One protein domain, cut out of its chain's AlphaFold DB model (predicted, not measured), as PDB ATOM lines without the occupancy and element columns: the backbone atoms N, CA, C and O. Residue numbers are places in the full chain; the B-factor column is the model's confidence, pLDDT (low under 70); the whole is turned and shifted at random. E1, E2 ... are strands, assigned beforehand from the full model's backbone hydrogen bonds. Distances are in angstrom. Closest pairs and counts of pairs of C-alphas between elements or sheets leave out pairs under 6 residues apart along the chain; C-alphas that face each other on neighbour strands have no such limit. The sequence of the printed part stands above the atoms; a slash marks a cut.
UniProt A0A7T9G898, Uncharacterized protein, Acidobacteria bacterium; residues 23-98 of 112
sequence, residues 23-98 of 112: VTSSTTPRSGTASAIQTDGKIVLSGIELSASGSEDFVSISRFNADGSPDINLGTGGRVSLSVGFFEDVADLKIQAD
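AT A GLANCE: This is residues 23 to 98 of the 112 residues of an uncharacterized protein of Acidobacteria bacterium (UniProt A0A7T9G898). The model is a single twisted sheet of four strands, a meander in which E1, E2, E3 and E4 follow one another side by side, with no named helix over it. After E4, residues 86 to 98 fold back and run alongside E1, while a long loop of residues 65 to 78 joins E3 to E4. The printed part has 76 residues, and the sheet's order is E1, E2, E3, E4, antiparallel throughout. The class is all strand, though the named strands hold 32 of the 76 residues. The whole is compact, with a radius of gyration of the C-alphas of 12.9 A and spans of 36 by 26 by 15 A.

IN THESE COORDINATES: E1, residues 29 to 37, begins at C-alpha 29 (22.199, -16.693, 9.055), measures 21.6 A and bends by 61 degrees at residue 32. E2, residues 43 to 50, measures 22.7 A. E3, residues 57 to 64, measures 22.8 A. E4, residues 79 to 85, measures 18.8 A and ends at C-alpha 85 (28.745, -14.699, -4.364).

HOW THE PARTS SIT: E1, an edge strand, forms a hairpin with E2 at 170 degrees, with N 34 and O 46 2.9 A apart, within hydrogen-bond range. E2 and E3 form a hairpin at 160 degrees, with N 58 and O 49 at 2.7 A. E3 and E4 form a hairpin at 166 degrees, with N 57 and O 85 at 2.8 A. The edge strands E1 and E4 are apart. From edge to edge the strands' lines turn by 41 degrees.

THE WHOLE: The C-alphas farthest apart, of Thr 39 and Ser 53, are 37.7 A apart. The printed part has no cut. The link E1 to E2 is tight, E2 to E3 short, and E3 to E4 long, with 14 residues. The mean pLDDT of the printed part is 76.7, and residues 23 to 32 and 86 to 98 are under 70.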
ATOM      1  N   VAL A  23      26.599 -26.580   9.901       64.75
ATOM      2  CA  VAL A  23      27.856 -25.842   9.747       64.75
ATOM      3  C   VAL A  23      28.490 -25.634  11.122       64.75
ATOM      4  O   VAL A  23      27.812 -25.286  12.088       64.75
ATOM      5  N   THR A  24      29.787 -25.932  11.230       57.81
ATOM      6  CA  THR A  24      30.572 -25.883  12.480       57.81
ATOM      7  C   THR A  24      31.336 -24.572  12.659       57.81
ATOM      8  O   THR A  24      31.796 -24.278  13.759       57.81
ATOM      9  N   SER A  25      31.465 -23.781  11.595       57.94
ATOM     10  CA  SER A  25      32.028 -22.434  11.611       57.94
ATOM     11  C   SER A  25      30.920 -21.389  11.762       57.94
ATOM     12  O   SER A  25      29.751 -21.676  11.508       57.94
ATOM     13  N   SER A  26      31.275 -20.186  12.218       57.44
ATOM     14  CA  SER A  26      30.367 -19.069  12.520       57.44
ATOM     15  C   SER A  26      29.738 -18.445  11.268       57.44
ATOM     16  O   SER A  26      29.851 -17.242  11.040       57.44
ATOM     17  N   THR A  27      29.099 -19.251  10.428       59.84
ATOM     18  CA  THR A  27      28.226 -18.760   9.369       59.84
ATOM     19  C   THR A  27      27.046 -18.067  10.035       59.84
ATOM     20  O   THR A  27      26.286 -18.696  10.778       59.84
ATOM     21  N   THR A  28      26.905 -16.761   9.833       60.28
ATOM     22  CA  THR A  28      25.752 -16.030  10.348       60.28
ATOM     23  C   THR A  28      24.573 -16.247   9.396       60.28
ATOM     24  O   THR A  28      24.723 -16.069   8.183       60.28
ATOM     25  N   PRO A  29      23.393 -16.667   9.890       60.97
ATOM     26  CA  PRO A  29      22.199 -16.693   9.055       60.97
ATOM     27  C   PRO A  29      21.901 -15.259   8.609       60.97
ATOM     28  O   PRO A  29      21.749 -14.372   9.450       60.97
ATOM     29  N   ARG A  30      21.869 -15.020   7.292       60.44
ATOM     30  CA  ARG A  30      21.831 -13.656   6.736       60.44
ATOM     31  C   ARG A  30      20.423 -13.173   6.371       60.44
ATOM     32  O   ARG A  30      20.248 -11.974   6.199       60.44
ATOM     33  N   SER A  31      19.422 -14.065   6.390       62.66
ATOM     34  CA  SER A  31      17.954 -13.874   6.225       62.66
ATOM     35  C   SER A  31      17.393 -14.754   5.097       62.66
ATOM     36  O   SER A  31      18.140 -15.430   4.395       62.66
ATOM     37  N   GLY A  32      16.063 -14.781   4.939       60.84
ATOM     38  CA  GLY A  32      15.396 -15.469   3.824       60.84
ATOM     39  C   GLY A  32      15.109 -16.949   4.073       60.84
ATOM     40  O   GLY A  32      15.257 -17.765   3.166       60.84
ATOM     41  N   THR A  33      14.721 -17.316   5.297       74.12
ATOM     42  CA  THR A  33      14.335 -18.698   5.591       74.12
ATOM     43  C   THR A  33      12.931 -18.988   5.074       74.12
ATOM     44  O   THR A  33      11.969 -18.360   5.520       74.12
ATOM     45  N   ALA A  34      12.805 -19.972   4.190       76.25
ATOM     46  CA  ALA A  34      11.525 -20.493   3.729       76.25
ATOM     47  C   ALA A  34      11.387 -21.969   4.095       76.25
ATOM     48  O   ALA A  34      12.373 -22.703   4.183       76.25
ATOM     49  N   SER A  35      10.147 -22.398   4.314       85.25
ATOM     50  CA  SER A  35       9.819 -23.786   4.608       85.25
ATOM     51  C   SER A  35       8.587 -24.233   3.832       85.25
ATOM     52  O   SER A  35       7.661 -23.455   3.601       85.25
ATOM     53  N   ALA A  36       8.587 -25.497   3.419       83.69
ATOM     54  CA  ALA A  36       7.458 -26.136   2.756       83.69
ATOM     55  C   ALA A  36       7.359 -27.611   3.160       83.69
ATOM     56  O   ALA A  36       8.362 -28.249   3.485       83.69
ATOM     57  N   ILE A  37       6.142 -28.150   3.111       87.12
ATOM     58  CA  ILE A  37       5.872 -29.584   3.250       87.12
ATOM     59  C   ILE A  37       5.490 -30.102   1.864       87.12
ATOM     60  O   ILE A  37       4.575 -29.572   1.233       87.12
ATOM     61  N   GLN A  38       6.211 -31.107   1.383       82.81
ATOM     62  CA  GLN A  38       5.934 -31.789   0.124       82.81
ATOM     63  C   GLN A  38       4.745 -32.745   0.287       82.81
ATOM     64  O   GLN A  38       4.403 -33.166   1.393       82.81
ATOM     65  N   THR A  39       4.111 -33.126  -0.823       84.94
ATOM     66  CA  THR A  39       2.945 -34.032  -0.814       84.94
ATOM     67  C   THR A  39       3.256 -35.427  -0.272       84.94
ATOM     68  O   THR A  39       2.348 -36.134   0.149       84.94
ATOM     69  N   ASP A  40       4.527 -35.829  -0.278       86.25
ATOM     70  CA  ASP A  40       5.014 -37.087   0.294       86.25
ATOM     71  C   ASP A  40       5.365 -36.981   1.793       86.25
ATOM     72  O   ASP A  40       5.904 -37.922   2.373       86.25
ATOM     73  N   GLY A  41       5.072 -35.841   2.426       88.00
ATOM     74  CA  GLY A  41       5.316 -35.588   3.844       88.00
ATOM     75  C   GLY A  41       6.735 -35.123   4.176       88.00
ATOM     76  O   GLY A  41       7.011 -34.837   5.342       88.00
ATOM     77  N   LYS A  42       7.639 -35.005   3.192       90.00
ATOM     78  CA  LYS A  42       8.972 -34.439   3.431       90.00
ATOM     79  C   LYS A  42       8.896 -32.944   3.718       90.00
ATOM     80  O   LYS A  42       8.048 -32.227   3.192       90.00
ATOM     81  N   ILE A  43       9.827 -32.457   4.524       89.62
ATOM     82  CA  ILE A  43       9.945 -31.045   4.892       89.62
ATOM     83  C   ILE A  43      11.174 -30.474   4.210       89.62
ATOM     84  O   ILE A  43      12.271 -31.004   4.370       89.62
ATOM     85  N   VAL A  44      11.005 -29.377   3.483       87.81
ATOM     86  CA  VAL A  44      12.096 -28.641   2.847       87.81
ATOM     87  C   VAL A  44      12.274 -27.318   3.574       87.81
ATOM     88  O   VAL A  44      11.306 -26.590   3.786       87.81
ATOM     89  N   LEU A  45      13.513 -27.019   3.948       87.81
ATOM     90  CA  LEU A  45      13.947 -25.733   4.472       87.81
ATOM     91  C   LEU A  45      14.958 -25.139   3.499       87.81
ATOM     92  O   LEU A  45      15.839 -25.851   3.020       87.81
ATOM     93  N   SER A  46      14.871 -23.843   3.243       85.69
ATOM     94  CA  SER A  46      15.904 -23.113   2.517       85.69
ATOM     95  C   SER A  46      16.265 -21.834   3.240       85.69
ATOM     96  O   SER A  46      15.425 -21.265   3.936       85.69
ATOM     97  N   GLY A  47      17.482 -21.352   3.039       82.81
ATOM     98  CA  GLY A  47      17.923 -20.085   3.597       82.81
ATOM     99  C   GLY A  47      19.201 -19.588   2.948       82.81
ATOM    100  O   GLY A  47      19.766 -20.246   2.073       82.81
ATOM    101  N   ILE A  48      19.632 -18.413   3.398       80.81
ATOM    102  CA  ILE A  48      20.910 -17.835   3.007       80.81
ATOM    103  C   ILE A  48      21.820 -17.771   4.216       80.81
ATOM    104  O   ILE A  48      21.453 -17.287   5.293       80.81
ATOM    105  N   GLU A  49      23.015 -18.290   4.015       80.81
ATOM    106  CA  GLU A  49      24.053 -18.406   5.018       80.81
ATOM    107  C   GLU A  49      25.269 -17.628   4.534       80.81
ATOM    108  O   GLU A  49      25.694 -17.783   3.395       80.81
ATOM    109  N   LEU A  50      25.839 -16.798   5.399       77.50
ATOM    110  CA  LEU A  50      27.103 -16.146   5.103       77.50
ATOM    111  C   LEU A  50      28.253 -17.120   5.375       77.50
ATOM    112  O   LEU A  50      28.227 -17.848   6.366       77.50
ATOM    113  N   SER A  51      29.279 -17.120   4.532       78.12
ATOM    114  CA  SER A  51      30.495 -17.904   4.727       78.12
ATOM    115  C   SER A  51      31.162 -17.574   6.064       78.12
ATOM    116  O   SER A  51      31.010 -16.483   6.613       78.12
ATOM    117  N   ALA A  52      31.972 -18.501   6.579       76.75
ATOM    118  CA  ALA A  52      32.705 -18.286   7.827       76.75
ATOM    119  C   ALA A  52      33.644 -17.068   7.782       76.75
ATOM    120  O   ALA A  52      33.897 -16.451   8.812       76.75
ATOM    121  N   SER A  53      34.164 -16.730   6.598       77.44
ATOM    122  CA  SER A  53      35.017 -15.558   6.385       77.44
ATOM    123  C   SER A  53      34.221 -14.267   6.169       77.44
ATOM    124  O   SER A  53      34.819 -13.205   6.020       77.44
ATOM    125  N   GLY A  54      32.888 -14.339   6.106       75.44
ATOM    126  CA  GLY A  54      32.036 -13.201   5.770       75.44
ATOM    127  C   GLY A  54      32.114 -12.779   4.301       75.44
ATOM    128  O   GLY A  54      31.656 -11.695   3.958       75.44
ATOM    129  N   SER A  55      32.749 -13.591   3.455       78.25
ATOM    130  CA  SER A  55      33.151 -13.198   2.099       78.25
ATOM    131  C   SER A  55      32.259 -13.753   0.995       78.25
ATOM    132  O   SER A  55      32.521 -13.476  -0.161       78.25
ATOM    133  N   GLU A  56      31.269 -14.584   1.303       78.81
ATOM    134  CA  GLU A  56      30.367 -15.135   0.288       78.81
ATOM    135  C   GLU A  56      29.036 -15.505   0.927       78.81
ATOM    136  O   GLU A  56      29.014 -16.006   2.050       78.81
ATOM    137  N   ASP A  57      27.944 -15.323   0.198       81.25
ATOM    138  CA  ASP A  57      26.652 -15.882   0.552       81.25
ATOM    139  C   ASP A  57      26.497 -17.276  -0.060       81.25
ATOM    140  O   ASP A  57      26.977 -17.587  -1.155       81.25
ATOM    141  N   PHE A  58      25.785 -18.126   0.668       82.44
ATOM    142  CA  PHE A  58      25.413 -19.469   0.269       82.44
ATOM    143  C   PHE A  58      23.902 -19.598   0.316       82.44
ATOM    144  O   PHE A  58      23.291 -19.338   1.350       82.44
ATOM    145  N   VAL A  59      23.301 -20.087  -0.765       84.50
ATOM    146  CA  VAL A  59      21.940 -20.624  -0.690       84.50
ATOM    147  C   VAL A  59      22.044 -22.058  -0.201       84.50
ATOM    148  O   VAL A  59      22.711 -22.889  -0.825       84.50
ATOM    149  N   SER A  60      21.376 -22.358   0.906       85.81
ATOM    150  CA  SER A  60      21.265 -23.710   1.435       85.81
ATOM    151  C   SER A  60      19.845 -24.238   1.292       85.81
ATOM    152  O   SER A  60      18.862 -23.508   1.432       85.81
ATOM    153  N   ILE A  61      19.745 -25.530   0.987       88.00
ATOM    154  CA  ILE A  61      18.488 -26.274   0.991       88.00
ATOM    155  C   ILE A  61      18.724 -27.543   1.797       88.00
ATOM    156  O   ILE A  61      19.605 -28.337   1.461       88.00
ATOM    157  N   SER A  62      17.918 -27.736   2.834       90.38
ATOM    158  CA  SER A  62      17.896 -28.940   3.658       90.38
ATOM    159  C   SER A  62      16.546 -29.632   3.525       90.38
ATOM    160  O   SER A  62      15.506 -28.972   3.520       90.38
ATOM    161  N   ARG A  63      16.540 -30.963   3.450       91.12
ATOM    162  CA  ARG A  63      15.315 -31.765   3.404       91.12
ATOM    163  C   ARG A  63      15.306 -32.825   4.493       91.12
ATOM    164  O   ARG A  63      16.307 -33.488   4.760       91.12
ATOM    165  N   PHE A  64      14.140 -32.989   5.096       91.25
ATOM    166  CA  PHE A  64      13.862 -33.952   6.146       91.25
ATOM    167  C   PHE A  64      12.704 -34.850   5.727       91.25
ATOM    168  O   PHE A  64      11.797 -34.417   5.014       91.25
ATOM    169  N   ASN A  65      12.725 -36.091   6.187       93.81
ATOM    170  CA  ASN A  65      11.591 -36.996   6.121       93.81
ATOM    171  C   ASN A  65      10.476 -36.526   7.072       93.81
ATOM    172  O   ASN A  65      10.679 -35.644   7.912       93.81
ATOM    173  N   ALA A  66       9.295 -37.134   6.954       90.62
ATOM    174  CA  ALA A  66       8.140 -36.806   7.792       90.62
ATOM    175  C   ALA A  66       8.401 -37.019   9.297       90.62
ATOM    176  O   ALA A  66       7.818 -36.323  10.120       90.62
ATOM    177  N   ASP A  67       9.315 -37.925   9.652       88.81
ATOM    178  CA  ASP A  67       9.764 -38.188  11.028       88.81
ATOM    179  C   ASP A  67      10.841 -37.197  11.518       88.81
ATOM    180  O   ASP A  67      11.383 -37.330  12.614       88.81
ATOM    181  N   GLY A  68      11.198 -36.200  10.703       88.75
ATOM    182  CA  GLY A  68      12.227 -35.217  11.019       88.75
ATOM    183  C   GLY A  68      13.665 -35.729  10.896       88.75
ATOM    184  O   GLY A  68      14.589 -34.979  11.219       88.75
ATOM    185  N   SER A  69      13.894 -36.960  10.431       92.38
ATOM    186  CA  SER A  69      15.230 -37.438  10.060       92.38
ATOM    187  C   SER A  69      15.706 -36.765   8.759       92.38
ATOM    188  O   SER A  69      14.882 -36.440   7.906       92.38
ATOM    189  N   PRO A  70      17.013 -36.505   8.567       90.81
ATOM    190  CA  PRO A  70      17.512 -35.946   7.313       90.81
ATOM    191  C   PRO A  70      17.263 -36.902   6.149       90.81
ATOM    192  O   PRO A  70      17.553 -38.096   6.248       90.81
ATOM    193  N   ASP A  71      16.786 -36.375   5.026       93.19
ATOM    194  CA  ASP A  71      16.684 -37.166   3.807       93.19
ATOM    195  C   ASP A  71      18.059 -37.265   3.144       93.19
ATOM    196  O   ASP A  71      18.458 -36.398   2.370       93.19
ATOM    197  N   ILE A  72      18.780 -38.346   3.434       93.31
ATOM    198  CA  ILE A  72      20.136 -38.599   2.929       93.31
ATOM    199  C   ILE A  72      20.229 -38.715   1.400       93.31
ATOM    200  O   ILE A  72      21.334 -38.738   0.868       93.31
ATOM    201  N   ASN A  73      19.100 -38.762   0.689       92.50
ATOM    202  CA  ASN A  73      19.089 -38.713  -0.771       92.50
ATOM    203  C   ASN A  73      19.263 -37.283  -1.313       92.50
ATOM    204  O   ASN A  73      19.446 -37.110  -2.518       92.50
ATOM    205  N   LEU A  74      19.193 -36.252  -0.459       88.25
ATOM    206  CA  LEU A  74      19.508 -34.871  -0.821       88.25
ATOM    207  C   LEU A  74      20.905 -34.487  -0.318       88.25
ATOM    208  O   LEU A  74      21.077 -34.116   0.842       88.25
ATOM    209  N   GLY A  75      21.892 -34.508  -1.214       87.31
ATOM    210  CA  GLY A  75      23.250 -34.046  -0.919       87.31
ATOM    211  C   GLY A  75      23.881 -34.735   0.294       87.31
ATOM    212  O   GLY A  75      23.626 -35.903   0.575       87.31
ATOM    213  N   THR A  76      24.717 -34.005   1.029       88.69
ATOM    214  CA  THR A  76      25.428 -34.549   2.191       88.69
ATOM    215  C   THR A  76      24.629 -34.273   3.456       88.69
ATOM    216  O   THR A  76      24.385 -33.121   3.811       88.69
ATOM    217  N   GLY A  77      24.219 -35.335   4.156       87.31
ATOM    218  CA  GLY A  77      23.478 -35.213   5.415       87.31
ATOM    219  C   GLY A  77      22.092 -34.577   5.265       87.31
ATOM    220  O   GLY A  77      21.597 -33.991   6.226       87.31
ATOM    221  N   GLY A  78      21.480 -34.671   4.079       89.75
ATOM    222  CA  GLY A  78      20.179 -34.071   3.779       89.75
ATOM    223  C   GLY A  78      20.235 -32.596   3.400       89.75
ATOM    224  O   GLY A  78      19.216 -31.913   3.503       89.75
ATOM    225  N   ARG A  79      21.402 -32.086   2.989       88.19
ATOM    226  CA  ARG A  79      21.613 -30.689   2.614       88.19
ATOM    227  C   ARG A  79      22.443 -30.554   1.345       88.19
ATOM    228  O   ARG A  79      23.425 -31.265   1.128       88.19
ATOM    229  N   VAL A  80      22.082 -29.558   0.550       88.75
ATOM    230  CA  VAL A  80      22.900 -28.999  -0.528       88.75
ATOM    231  C   VAL A  80      23.151 -27.521  -0.252       88.75
ATOM    232  O   VAL A  80      22.343 -26.836   0.379       88.75
ATOM    233  N   SER A  81      24.301 -27.022  -0.687       86.88
ATOM    234  CA  SER A  81      24.660 -25.612  -0.551       86.88
ATOM    235  C   SER A  81      25.404 -25.152  -1.779       86.88
ATOM    236  O   SER A  81      26.265 -25.868  -2.288       86.88
ATOM    237  N   LEU A  82      25.050 -23.964  -2.244       85.75
ATOM    238  CA  LEU A  82      25.609 -23.358  -3.435       85.75
ATOM    239  C   LEU A  82      26.151 -21.982  -3.060       85.75
ATOM    240  O   LEU A  82      25.390 -21.164  -2.544       85.75
ATOM    241  N   SER A  83      27.443 -21.745  -3.309       84.31
ATOM    242  CA  SER A  83      28.002 -20.390  -3.241       84.31
ATOM    243  C   SER A  83      27.381 -19.564  -4.360       84.31
ATOM    244  O   SER A  83      27.309 -20.004  -5.509       84.31
ATOM    245  N   VAL A  84      26.885 -18.390  -4.000       78.00
ATOM    246  CA  VAL A  84      26.146 -17.487  -4.889       78.00
ATOM    247  C   VAL A  84      26.811 -16.111  -4.977       78.00
ATOM    248  O   VAL A  84      26.264 -15.203  -5.597       78.00
ATOM    249  N   GLY A  85      28.022 -15.969  -4.424       75.44
ATOM    250  CA  GLY A  85      28.745 -14.699  -4.364       75.44
ATOM    251  C   GLY A  85      28.158 -13.759  -3.310       75.44
ATOM    252  O   GLY A  85      27.570 -14.214  -2.338       75.44
ATOM    253  N   PHE A  86      28.338 -12.449  -3.468       69.00
ATOM    254  CA  PHE A  86      27.792 -11.460  -2.536       69.00
ATOM    255  C   PHE A  86      26.436 -10.945  -3.015       69.00
ATOM    256  O   PHE A  86      26.350 -10.361  -4.098       69.00
ATOM    257  N   PHE A  87      25.404 -11.072  -2.182       62.16
ATOM    258  CA  PHE A  87      24.185 -10.293  -2.330       62.16
ATOM    259  C   PHE A  87      24.202  -9.130  -1.324       62.16
ATOM    260  O   PHE A  87      24.198  -9.327  -0.104       62.16
ATOM    261  N   GLU A  88      24.221  -7.892  -1.828       57.28
ATOM    262  CA  GLU A  88      23.974  -6.715  -0.981       57.28
ATOM    263  C   GLU A  88      22.493  -6.613  -0.578       57.28
ATOM    264  O   GLU A  88      22.204  -6.140   0.515       57.28
ATOM    265  N   ASP A  89      21.581  -7.184  -1.374       51.81
ATOM    266  CA  ASP A  89      20.149  -7.293  -1.083       51.81
ATOM    267  C   ASP A  89      19.625  -8.669  -1.510       51.81
ATOM    268  O   ASP A  89      19.560  -8.976  -2.703       51.81
ATOM    269  N   VAL A  90      19.211  -9.511  -0.559       51.50
ATOM    270  CA  VAL A  90      18.448 -10.718  -0.904       51.50
ATOM    271  C   VAL A  90      16.964 -10.466  -0.691       51.50
ATOM    272  O   VAL A  90      16.467 -10.423   0.434       51.50
ATOM    273  N   ALA A  91      16.245 -10.376  -1.807       50.72
ATOM    274  CA  ALA A  91      14.795 -10.419  -1.835       50.72
ATOM    275  C   ALA A  91      14.303 -11.861  -1.587       50.72
ATOM    276  O   ALA A  91      14.517 -12.750  -2.404       50.72
ATOM    277  N   ASP A  92      13.682 -12.068  -0.425       53.62
ATOM    278  CA  ASP A  92      12.676 -13.090  -0.087       53.62
ATOM    279  C   ASP A  92      12.670 -14.374  -0.959       53.62
ATOM    280  O   ASP A  92      12.023 -14.441  -2.006       53.62
ATOM    281  N   LEU A  93      13.365 -15.432  -0.518       56.28
ATOM    282  CA  LEU A  93      13.279 -16.757  -1.146       56.28
ATOM    283  C   LEU A  93      11.910 -17.389  -0.855       56.28
ATOM    284  O   LEU A  93      11.512 -17.512   0.302       56.28
ATOM    285  N   LYS A  94      11.204 -17.859  -1.890       55.06
ATOM    286  CA  LYS A  94       9.992 -18.683  -1.737       55.06
ATOM    287  C   LYS A  94      10.245 -20.096  -2.255       55.06
ATOM    288  O   LYS A  94      10.743 -20.275  -3.367       55.06
ATOM    289  N   ILE A  95       9.857 -21.090  -1.457       54.47
ATOM    290  CA  ILE A  95       9.828 -22.502  -1.853       54.47
ATOM    291  C   ILE A  95       8.407 -22.847  -2.288       54.47
ATOM    292  O   ILE A  95       7.455 -22.632  -1.538       54.47
ATOM    293  N   GLN A  96       8.259 -23.363  -3.506       47.97
ATOM    294  CA  GLN A  96       6.989 -23.899  -3.998       47.97
ATOM    295  C   GLN A  96       6.787 -25.338  -3.502       47.97
ATOM    296  O   GLN A  96       7.745 -26.030  -3.156       47.97
ATOM    297  N   ALA A  97       5.538 -25.813  -3.475       47.44
ATOM    298  CA  ALA A  97       5.198 -27.168  -3.021       47.44
ATOM    299  C   ALA A  97       5.874 -28.287  -3.847       47.44
ATOM    300  O   ALA A  97       5.996 -29.414  -3.371       47.44
ATOM    301  N   ASP A  98       6.359 -27.968  -5.053       47.66
ATOM    302  CA  ASP A  98       7.151 -28.860  -5.909       47.66
ATOM    303  C   ASP A  98       8.642 -28.950  -5.504       47.66
ATOM    304  O   ASP A  98       9.401 -29.720  -6.090       47.66
TER     305      ASP A  98